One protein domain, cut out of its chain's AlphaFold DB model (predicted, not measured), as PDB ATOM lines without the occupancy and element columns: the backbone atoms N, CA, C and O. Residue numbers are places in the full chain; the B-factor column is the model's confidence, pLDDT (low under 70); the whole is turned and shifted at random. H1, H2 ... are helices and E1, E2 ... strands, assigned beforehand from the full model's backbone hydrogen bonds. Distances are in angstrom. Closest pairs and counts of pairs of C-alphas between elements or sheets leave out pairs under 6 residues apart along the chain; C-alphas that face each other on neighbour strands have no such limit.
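AT A GLANCE: This is residues 31 to 89 of the 124 residues of an uncharacterized protein of Candidatus Sulfopaludibacter sp. SbA3 (UniProt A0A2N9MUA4). A twisted sheet of four strands makes one arm of an open V, and H1, which follows E3 with no residue between them and turns back from it, makes the other. The long link after H1 loops back to short H2 at the base of the V, before E4 returns through the sheet between E1 and E3. The 59 printed residues hold E1, E2, E3, H1, H2 and E4 along the chain, a mixed class; the antiparallel sheet runs E1 E4 E3 E2. The whole is compact and flat, with a radius of gyration of the C-alphas of 11.6 A and spans of 32 by 28 by 14 A.

HOW THE PARTS SIT: Start at edge strand E1, residues 31 to 33: N 31 is 2.9 A from O 84 of its antiparallel neighbour E4, residues 82 to 88. Next, E2, residues 42 to 46, forms a hairpin with E3, residues 49 to 56, where N 44 and O 51 are 2.8 A apart. E3 bends by 72 degrees at residue 53; beside it, antiparallel E4 brings N 85 to 2.9 A from O 52. H1, residues 57 to 65, only grazes the sheet with residues 57 to 60, and its O i to N i+4 pairs are all within hydrogen-bond range. H2, residues 77 to 80, is too short for such a pair; it touches H1, closest at the C-alphas of Leu 57 and Leu 78, 5.0 A apart, and only grazes the sheet.

IN THESE COORDINATES: Find C-alpha 31 at (24.310, -24.612, 4.824), where E1 begins its 6.3 A. E2 spans 13.6 A and E3 18.8 A. From C-alpha 57 at (21.710, -24.129, 15.412), H1 runs 12.4 A; H2 spans 4.9 A. E4 covers 19.5 A, ending at C-alpha 88 at (14.035, -13.342, 4.612).

THE WHOLE: Look for the farthest C-alphas at Thr 47 and Asp 76, 33.0 A apart. The printed part has no cut; H1 to H2 is the long link, and residues 35 to 36 are under pLDDT 70.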
ATOM      1  N   LYS A  31      23.079 -23.973   5.289       88.38
ATOM      2  CA  LYS A  31      24.310 -24.612   4.824       88.38
ATOM      3  C   LYS A  31      25.241 -24.849   5.998       88.38
ATOM      4  O   LYS A  31      25.499 -23.947   6.778       88.38
ATOM      5  N   ARG A  32      25.791 -26.055   6.095       88.31
ATOM      6  CA  ARG A  32      26.851 -26.353   7.058       88.31
ATOM      7  C   ARG A  32      28.127 -25.593   6.699       88.31
ATOM      8  O   ARG A  32      28.577 -25.667   5.553       88.31
ATOM      9  N   ASN A  33      28.717 -24.930   7.683       83.19
ATOM     10  CA  ASN A  33      29.978 -24.216   7.566       83.19
ATOM     11  C   ASN A  33      31.033 -24.900   8.454       83.19
ATOM     12  O   ASN A  33      31.013 -24.730   9.670       83.19
ATOM     13  N   PRO A  34      31.933 -25.722   7.886       70.06
ATOM     14  CA  PRO A  34      33.027 -26.317   8.639       70.06
ATOM     15  C   PRO A  34      34.132 -25.271   8.851       70.06
ATOM     16  O   PRO A  34      35.209 -25.362   8.263       70.06
ATOM     17  N   ALA A  35      33.875 -24.247   9.663       63.44
ATOM     18  CA  ALA A  35      34.932 -23.358  10.114       63.44
ATOM     19  C   ALA A  35      35.812 -24.129  11.110       63.44
ATOM     20  O   ALA A  35      35.360 -24.588  12.161       63.44
ATOM     21  N   GLY A  36      37.077 -24.337  10.748       66.06
ATOM     22  CA  GLY A  36      38.046 -25.085  11.545       66.06
ATOM     23  C   GLY A  36      38.489 -24.319  12.788       66.06
ATOM     24  O   GLY A  36      39.604 -23.823  12.804       66.06
ATOM     25  N   ASN A  37      37.602 -24.183  13.775       72.31
ATOM     26  CA  ASN A  37      37.883 -24.028  15.211       72.31
ATOM     27  C   ASN A  37      36.589 -24.011  16.067       72.31
ATOM     28  O   ASN A  37      36.603 -23.497  17.186       72.31
ATOM     29  N   GLY A  38      35.473 -24.536  15.544       74.50
ATOM     30  CA  GLY A  38      34.140 -24.405  16.144       74.50
ATOM     31  C   GLY A  38      33.392 -23.138  15.689       74.50
ATOM     32  O   GLY A  38      33.989 -22.283  15.031       74.50
ATOM     33  N   PRO A  39      32.091 -23.008  16.015       81.62
ATOM     34  CA  PRO A  39      31.238 -21.932  15.503       81.62
ATOM     35  C   PRO A  39      31.645 -20.547  16.033       81.62
ATOM     36  O   PRO A  39      31.716 -20.334  17.244       81.62
ATOM     37  N   THR A  40      31.860 -19.572  15.147       83.38
ATOM     38  CA  THR A  40      32.273 -18.200  15.506       83.38
ATOM     39  C   THR A  40      31.127 -17.194  15.640       83.38
ATOM     40  O   THR A  40      31.374 -16.060  16.037       83.38
ATOM     41  N   THR A  41      29.884 -17.602  15.364       87.56
ATOM     42  CA  THR A  41      28.637 -16.820  15.481       87.56
ATOM     43  C   THR A  41      28.730 -15.388  14.947       87.56
ATOM     44  O   THR A  41      29.059 -14.446  15.670       87.56
ATOM     45  N   ARG A  42      28.360 -15.184  13.680       89.19
ATOM     46  CA  ARG A  42      28.281 -13.848  13.065       89.19
ATOM     47  C   ARG A  42      26.872 -13.587  12.554       89.19
ATOM     48  O   ARG A  42      26.233 -14.479  12.005       89.19
ATOM     49  N   MET A  43      26.395 -12.358  12.719       90.44
ATOM     50  CA  MET A  43      25.051 -11.952  12.317       90.44
ATOM     51  C   MET A  43      25.112 -10.633  11.558       90.44
ATOM     52  O   MET A  43      25.781  -9.691  11.985       90.44
ATOM     53  N   LYS A  44      24.394 -10.564  10.440       91.75
ATOM     54  CA  LYS A  44      24.180  -9.345   9.670       91.75
ATOM     55  C   LYS A  44      22.687  -9.156   9.460       91.75
ATOM     56  O   LYS A  44      22.032  -9.973   8.821       91.75
ATOM     57  N   GLU A  45      22.162  -8.057   9.976       89.69
ATOM     58  CA  GLU A  45      20.779  -7.649   9.752       89.69
ATOM     59  C   GLU A  45      20.729  -6.604   8.632       89.69
ATOM     60  O   GLU A  45      21.584  -5.727   8.513       89.69
ATOM     61  N   THR A  46      19.753  -6.726   7.745       86.44
ATOM     62  CA  THR A  46      19.442  -5.773   6.674       86.44
ATOM     63  C   THR A  46      17.919  -5.645   6.599       86.44
ATOM     64  O   THR A  46      17.198  -6.510   7.095       86.44
ATOM     65  N   THR A  47      17.386  -4.568   6.019       87.62
ATOM     66  CA  THR A  47      15.934  -4.356   5.916       87.62
ATOM     67  C   THR A  47      15.240  -5.574   5.295       87.62
ATOM     68  O   THR A  47      15.414  -5.854   4.112       87.62
ATOM     69  N   GLY A  48      14.472  -6.307   6.105       85.31
ATOM     70  CA  GLY A  48      13.735  -7.500   5.680       85.31
ATOM     71  C   GLY A  48      14.567  -8.779   5.506       85.31
ATOM     72  O   GLY A  48      14.025  -9.762   5.007       85.31
ATOM     73  N   ARG A  49      15.848  -8.815   5.901       85.75
ATOM     74  CA  ARG A  49      16.699 -10.015   5.800       85.75
ATOM     75  C   ARG A  49      17.702 -10.114   6.943       85.75
ATOM     76  O   ARG A  49      18.315  -9.124   7.333       85.75
ATOM     77  N   VAL A  50      17.914 -11.324   7.437       90.00
ATOM     78  CA  VAL A  50      18.913 -11.641   8.456       90.00
ATOM     79  C   VAL A  50      19.805 -12.759   7.940       90.00
ATOM     80  O   VAL A  50      19.322 -13.833   7.591       90.00
ATOM     81  N   ASP A  51      21.107 -12.501   7.902       92.94
ATOM     82  CA  ASP A  51      22.129 -13.478   7.551       92.94
ATOM     83  C   ASP A  51      22.893 -13.886   8.813       92.94
ATOM     84  O   ASP A  51      23.530 -13.062   9.473       92.94
ATOM     85  N   PHE A  52      22.840 -15.169   9.140       93.06
ATOM     86  CA  PHE A  52      23.672 -15.804  10.150       93.06
ATOM     87  C   PHE A  52      24.812 -16.544   9.456       93.06
ATOM     88  O   PHE A  52      24.579 -17.235   8.467       93.06
ATOM     89  N   MET A  53      26.031 -16.416   9.969       93.06
ATOM     90  CA  MET A  53      27.194 -17.130   9.455       93.06
ATOM     91  C   MET A  53      27.906 -17.858  10.580       93.06
ATOM     92  O   MET A  53      28.196 -17.257  11.619       93.06
ATOM     93  N   ASP A  54      28.214 -19.129  10.336       92.62
ATOM     94  CA  ASP A  54      28.949 -19.989  11.261       92.62
ATOM     95  C   ASP A  54      28.338 -20.001  12.682       92.62
ATOM     96  O   ASP A  54      29.031 -19.855  13.693       92.62
ATOM     97  N   VAL A  55      27.002 -20.096  12.757       92.31
ATOM     98  CA  VAL A  55      26.241 -20.109  14.019       92.31
ATOM     99  C   VAL A  55      25.858 -21.538  14.422       92.31
ATOM    100  O   VAL A  55      25.450 -22.314  13.556       92.31
ATOM    101  N   PRO A  56      25.908 -21.899  15.716       93.69
ATOM    102  CA  PRO A  56      25.324 -23.150  16.179       93.69
ATOM    103  C   PRO A  56      23.799 -23.074  16.109       93.69
ATOM    104  O   PRO A  56      23.189 -22.064  16.484       93.69
ATOM    105  N   LEU A  57      23.156 -24.145  15.640       92.94
ATOM    106  CA  LEU A  57      21.710 -24.129  15.412       92.94
ATOM    107  C   LEU A  57      20.925 -23.948  16.721       92.94
ATOM    108  O   LEU A  57      19.894 -23.269  16.725       92.94
ATOM    109  N   LYS A  58      21.436 -24.455  17.853       94.31
ATOM    110  CA  LYS A  58      20.804 -24.243  19.163       94.31
ATOM    111  C   LYS A  58      20.686 -22.764  19.512       94.31
ATOM    112  O   LYS A  58      19.653 -22.328  20.015       94.31
ATOM    113  N   TRP A  59      21.706 -21.968  19.189       93.50
ATOM    114  CA  TRP A  59      21.697 -20.527  19.439       93.50
ATOM    115  C   TRP A  59      20.593 -19.821  18.645       93.50
ATOM    116  O   TRP A  59      19.870 -18.985  19.189       93.50
ATOM    117  N   VAL A  60      20.395 -20.217  17.385       92.75
ATOM    118  CA  VAL A  60      19.344 -19.664  16.519       92.75
ATOM    119  C   VAL A  60      17.954 -20.009  17.050       92.75
ATOM    120  O   VAL A  60      17.095 -19.132  17.113       92.75
ATOM    121  N   ILE A  61      17.737 -21.246  17.510       93.31
ATOM    122  CA  ILE A  61      16.460 -21.674  18.110       93.31
ATOM    123  C   ILE A  61      16.154 -20.857  19.370       93.31
ATOM    124  O   ILE A  61      15.052 -20.324  19.507       93.31
ATOM    125  N   ARG A  62      17.139 -20.690  20.264       95.25
ATOM    126  CA  ARG A  62      16.995 -19.849  21.466       95.25
ATOM    127  C   ARG A  62      16.605 -18.424  21.109       95.25
ATOM    128  O   ARG A  62      15.700 -17.863  21.720       95.25
ATOM    129  N   ARG A  63      17.275 -17.846  20.109       91.00
ATOM    130  CA  ARG A  63      17.029 -16.480  19.629       91.00
ATOM    131  C   ARG A  63      15.626 -16.332  19.032       91.00
ATOM    132  O   ARG A  63      14.963 -15.343  19.331       91.00
ATOM    133  N   ALA A  64      15.185 -17.291  18.218       89.69
ATOM    134  CA  ALA A  64      13.906 -17.240  17.511       89.69
ATOM    135  C   ALA A  64      12.703 -17.421  18.447       89.69
ATOM    136  O   ALA A  64      11.709 -16.712  18.312       89.69
ATOM    137  N   TYR A  65      12.809 -18.340  19.410       93.69
ATOM    138  CA  TYR A  65      11.706 -18.700  20.308       93.69
ATOM    139  C   TYR A  65      11.812 -18.101  21.712       93.69
ATOM    140  O   TYR A  65      10.925 -18.319  22.529       93.69
ATOM    141  N   GLN A  66      12.874 -17.343  22.003       94.88
ATOM    142  CA  GLN A  66      13.121 -16.721  23.311       94.88
ATOM    143  C   GLN A  66      13.128 -17.730  24.473       94.88
ATOM    144  O   GLN A  66      12.655 -17.448  25.573       94.88
ATOM    145  N   VAL A  67      13.685 -18.917  24.227       95.81
ATOM    146  CA  VAL A  67      13.773 -20.011  25.206       95.81
ATOM    147  C   VAL A  67      15.169 -20.120  25.825       95.81
ATOM    148  O   VAL A  67      16.173 -19.661  25.266       95.81
ATOM    149  N   GLN A  68      15.237 -20.752  26.994       94.81
ATOM    150  CA  GLN A  68      16.492 -21.039  27.687       94.81
ATOM    151  C   GLN A  68      17.186 -22.281  27.116       94.81
ATOM    152  O   GLN A  68      16.563 -23.134  26.490       94.81
ATOM    153  N   ASP A  69      18.490 -22.401  27.377       90.31
ATOM    154  CA  ASP A  69      19.333 -23.476  26.839       90.31
ATOM    155  C   ASP A  69      18.840 -24.878  27.232       90.31
ATOM    156  O   ASP A  69      18.699 -25.746  26.378       90.31
ATOM    157  N   GLY A  70      18.472 -25.064  28.504       93.69
ATOM    158  CA  GLY A  70      17.963 -26.338  29.026       93.69
ATOM    159  C   GLY A  70      16.558 -26.720  28.548       93.69
ATOM    160  O   GLY A  70      16.103 -27.819  28.840       93.69
ATOM    161  N   GLN A  71      15.862 -25.835  27.825       94.94
ATOM    162  CA  GLN A  71      14.562 -26.137  27.211       94.94
ATOM    163  C   GLN A  71      14.705 -26.720  25.799       94.94
ATOM    164  O   GLN A  71      13.700 -27.084  25.191       94.94
ATOM    165  N   ILE A  72      15.929 -26.799  25.266       94.75
ATOM    166  CA  ILE A  72      16.205 -27.344  23.939       94.75
ATOM    167  C   ILE A  72      16.989 -28.640  24.094       94.75
ATOM    168  O   ILE A  72      18.112 -28.654  24.590       94.75
ATOM    169  N   SER A  73      16.398 -29.728  23.615       95.00
ATOM    170  CA  SER A  73      17.021 -31.045  23.544       95.00
ATOM    171  C   SER A  73      17.181 -31.470  22.092       95.00
ATOM    172  O   SER A  73      16.253 -31.311  21.296       95.00
ATOM    173  N   GLY A  74      18.312 -32.079  21.762       93.38
ATOM    174  CA  GLY A  74      18.513 -32.683  20.457       93.38
ATOM    175  C   GLY A  74      19.927 -33.224  20.282       93.38
ATOM    176  O   GLY A  74      20.646 -33.374  21.267       93.38
ATOM    177  N   PRO A  75      20.306 -33.557  19.044       94.44
ATOM    178  CA  PRO A  75      21.603 -34.153  18.756       94.44
ATOM    179  C   PRO A  75      22.772 -33.192  19.008       94.44
ATOM    180  O   PRO A  75      22.618 -31.980  18.860       94.44
ATOM    181  N   ASP A  76      23.962 -33.744  19.246       90.44
ATOM    182  CA  ASP A  76      25.191 -32.990  19.554       90.44
ATOM    183  C   ASP A  76      25.558 -31.926  18.502       90.44
ATOM    184  O   ASP A  76      26.189 -30.910  18.808       90.44
ATOM    185  N   TRP A  77      25.143 -32.122  17.248       91.56
ATOM    186  CA  TRP A  77      25.393 -31.180  16.155       91.56
ATOM    187  C   TRP A  77      24.635 -29.851  16.285       91.56
ATOM    188  O   TRP A  77      24.982 -28.885  15.608       91.56
ATOM    189  N   LEU A  78      23.635 -29.759  17.169       92.81
ATOM    190  CA  LEU A  78      22.962 -28.494  17.477       92.81
ATOM    191  C   LEU A  78      23.908 -27.458  18.097       92.81
ATOM    192  O   LEU A  78      23.726 -26.260  17.865       92.81
ATOM    193  N   ASP A  79      24.890 -27.924  18.871       90.62
ATOM    194  CA  ASP A  79      25.830 -27.088  19.624       90.62
ATOM    195  C   ASP A  79      27.239 -27.087  19.026       90.62
ATOM    196  O   ASP A  79      27.952 -26.089  19.121       90.62
ATOM    197  N   SER A  80      27.652 -28.202  18.420       89.19
ATOM    198  CA  SER A  80      29.036 -28.401  17.971       89.19
ATOM    199  C   SER A  80      29.330 -27.897  16.556       89.19
ATOM    200  O   SER A  80      30.496 -27.704  16.213       89.19
ATOM    201  N   GLU A  81      28.308 -27.664  15.730       91.75
ATOM    202  CA  GLU A  81      28.488 -27.366  14.309       91.75
ATOM    203  C   GLU A  81      27.989 -25.979  13.919       91.75
ATOM    204  O   GLU A  81      26.956 -25.514  14.395       91.75
ATOM    205  N   GLY A  82      28.722 -25.337  13.008       91.81
ATOM    206  CA  GLY A  82      28.383 -24.036  12.448       91.81
ATOM    207  C   GLY A  82      27.497 -24.147  11.211       91.81
ATOM    208  O   GLY A  82      27.701 -24.998  10.336       91.81
ATOM    209  N   TYR A  83      26.524 -23.247  11.118       91.81
ATOM    210  CA  TYR A  83      25.612 -23.127   9.990       91.81
ATOM    211  C   TYR A  83      25.567 -21.690   9.474       91.81
ATOM    212  O   TYR A  83      25.546 -20.734  10.246       91.81
ATOM    213  N   ASP A  84      25.502 -21.552   8.156       92.56
ATOM    214  CA  ASP A  84      25.140 -20.320   7.472       92.56
ATOM    215  C   ASP A  84      23.641 -20.378   7.145       92.56
ATOM    216  O   ASP A  84      23.168 -21.334   6.519       92.56
ATOM    217  N   ILE A  85      22.886 -19.372   7.588       91.19
ATOM    218  CA  ILE A  85      21.427 -19.312   7.456       91.19
ATOM    219  C   ILE A  85      21.047 -17.936   6.924       91.19
ATOM    220  O   ILE A  85      21.337 -16.923   7.556       91.19
ATOM    221  N   ALA A  86      20.352 -17.900   5.790       90.62
ATOM    222  CA  ALA A  86      19.784 -16.673   5.244       90.62
ATOM    223  C   ALA A  86      18.265 -16.675   5.447       90.62
ATOM    224  O   ALA A  86      17.554 -17.445   4.804       90.62
ATOM    225  N   ALA A  87      17.766 -15.815   6.330       85.88
ATOM    226  CA  ALA A  87      16.344 -15.674   6.620       85.88
ATOM    227  C   ALA A  87      15.796 -14.382   5.998       85.88
ATOM    228  O   ALA A  87      16.303 -13.294   6.266       85.88
ATOM    229  N   THR A  88      14.739 -14.491   5.198       84.12
ATOM    230  CA  THR A  88      14.035 -13.342   4.612       84.12
ATOM    231  C   THR A  88      12.700 -13.162   5.321       84.12
ATOM    232  O   THR A  88      11.983 -14.126   5.574       84.12
ATOM    233  N   VAL A  89      12.341 -11.922   5.640       76.56
ATOM    234  CA  VAL A  89      10.990 -11.587   6.089       76.56
ATOM    235  C   VAL A  89      10.131 -11.452   4.838       76.56
ATOM    236  O   VAL A  89       9.968 -10.362   4.291       76.56
TER     237      VAL A  89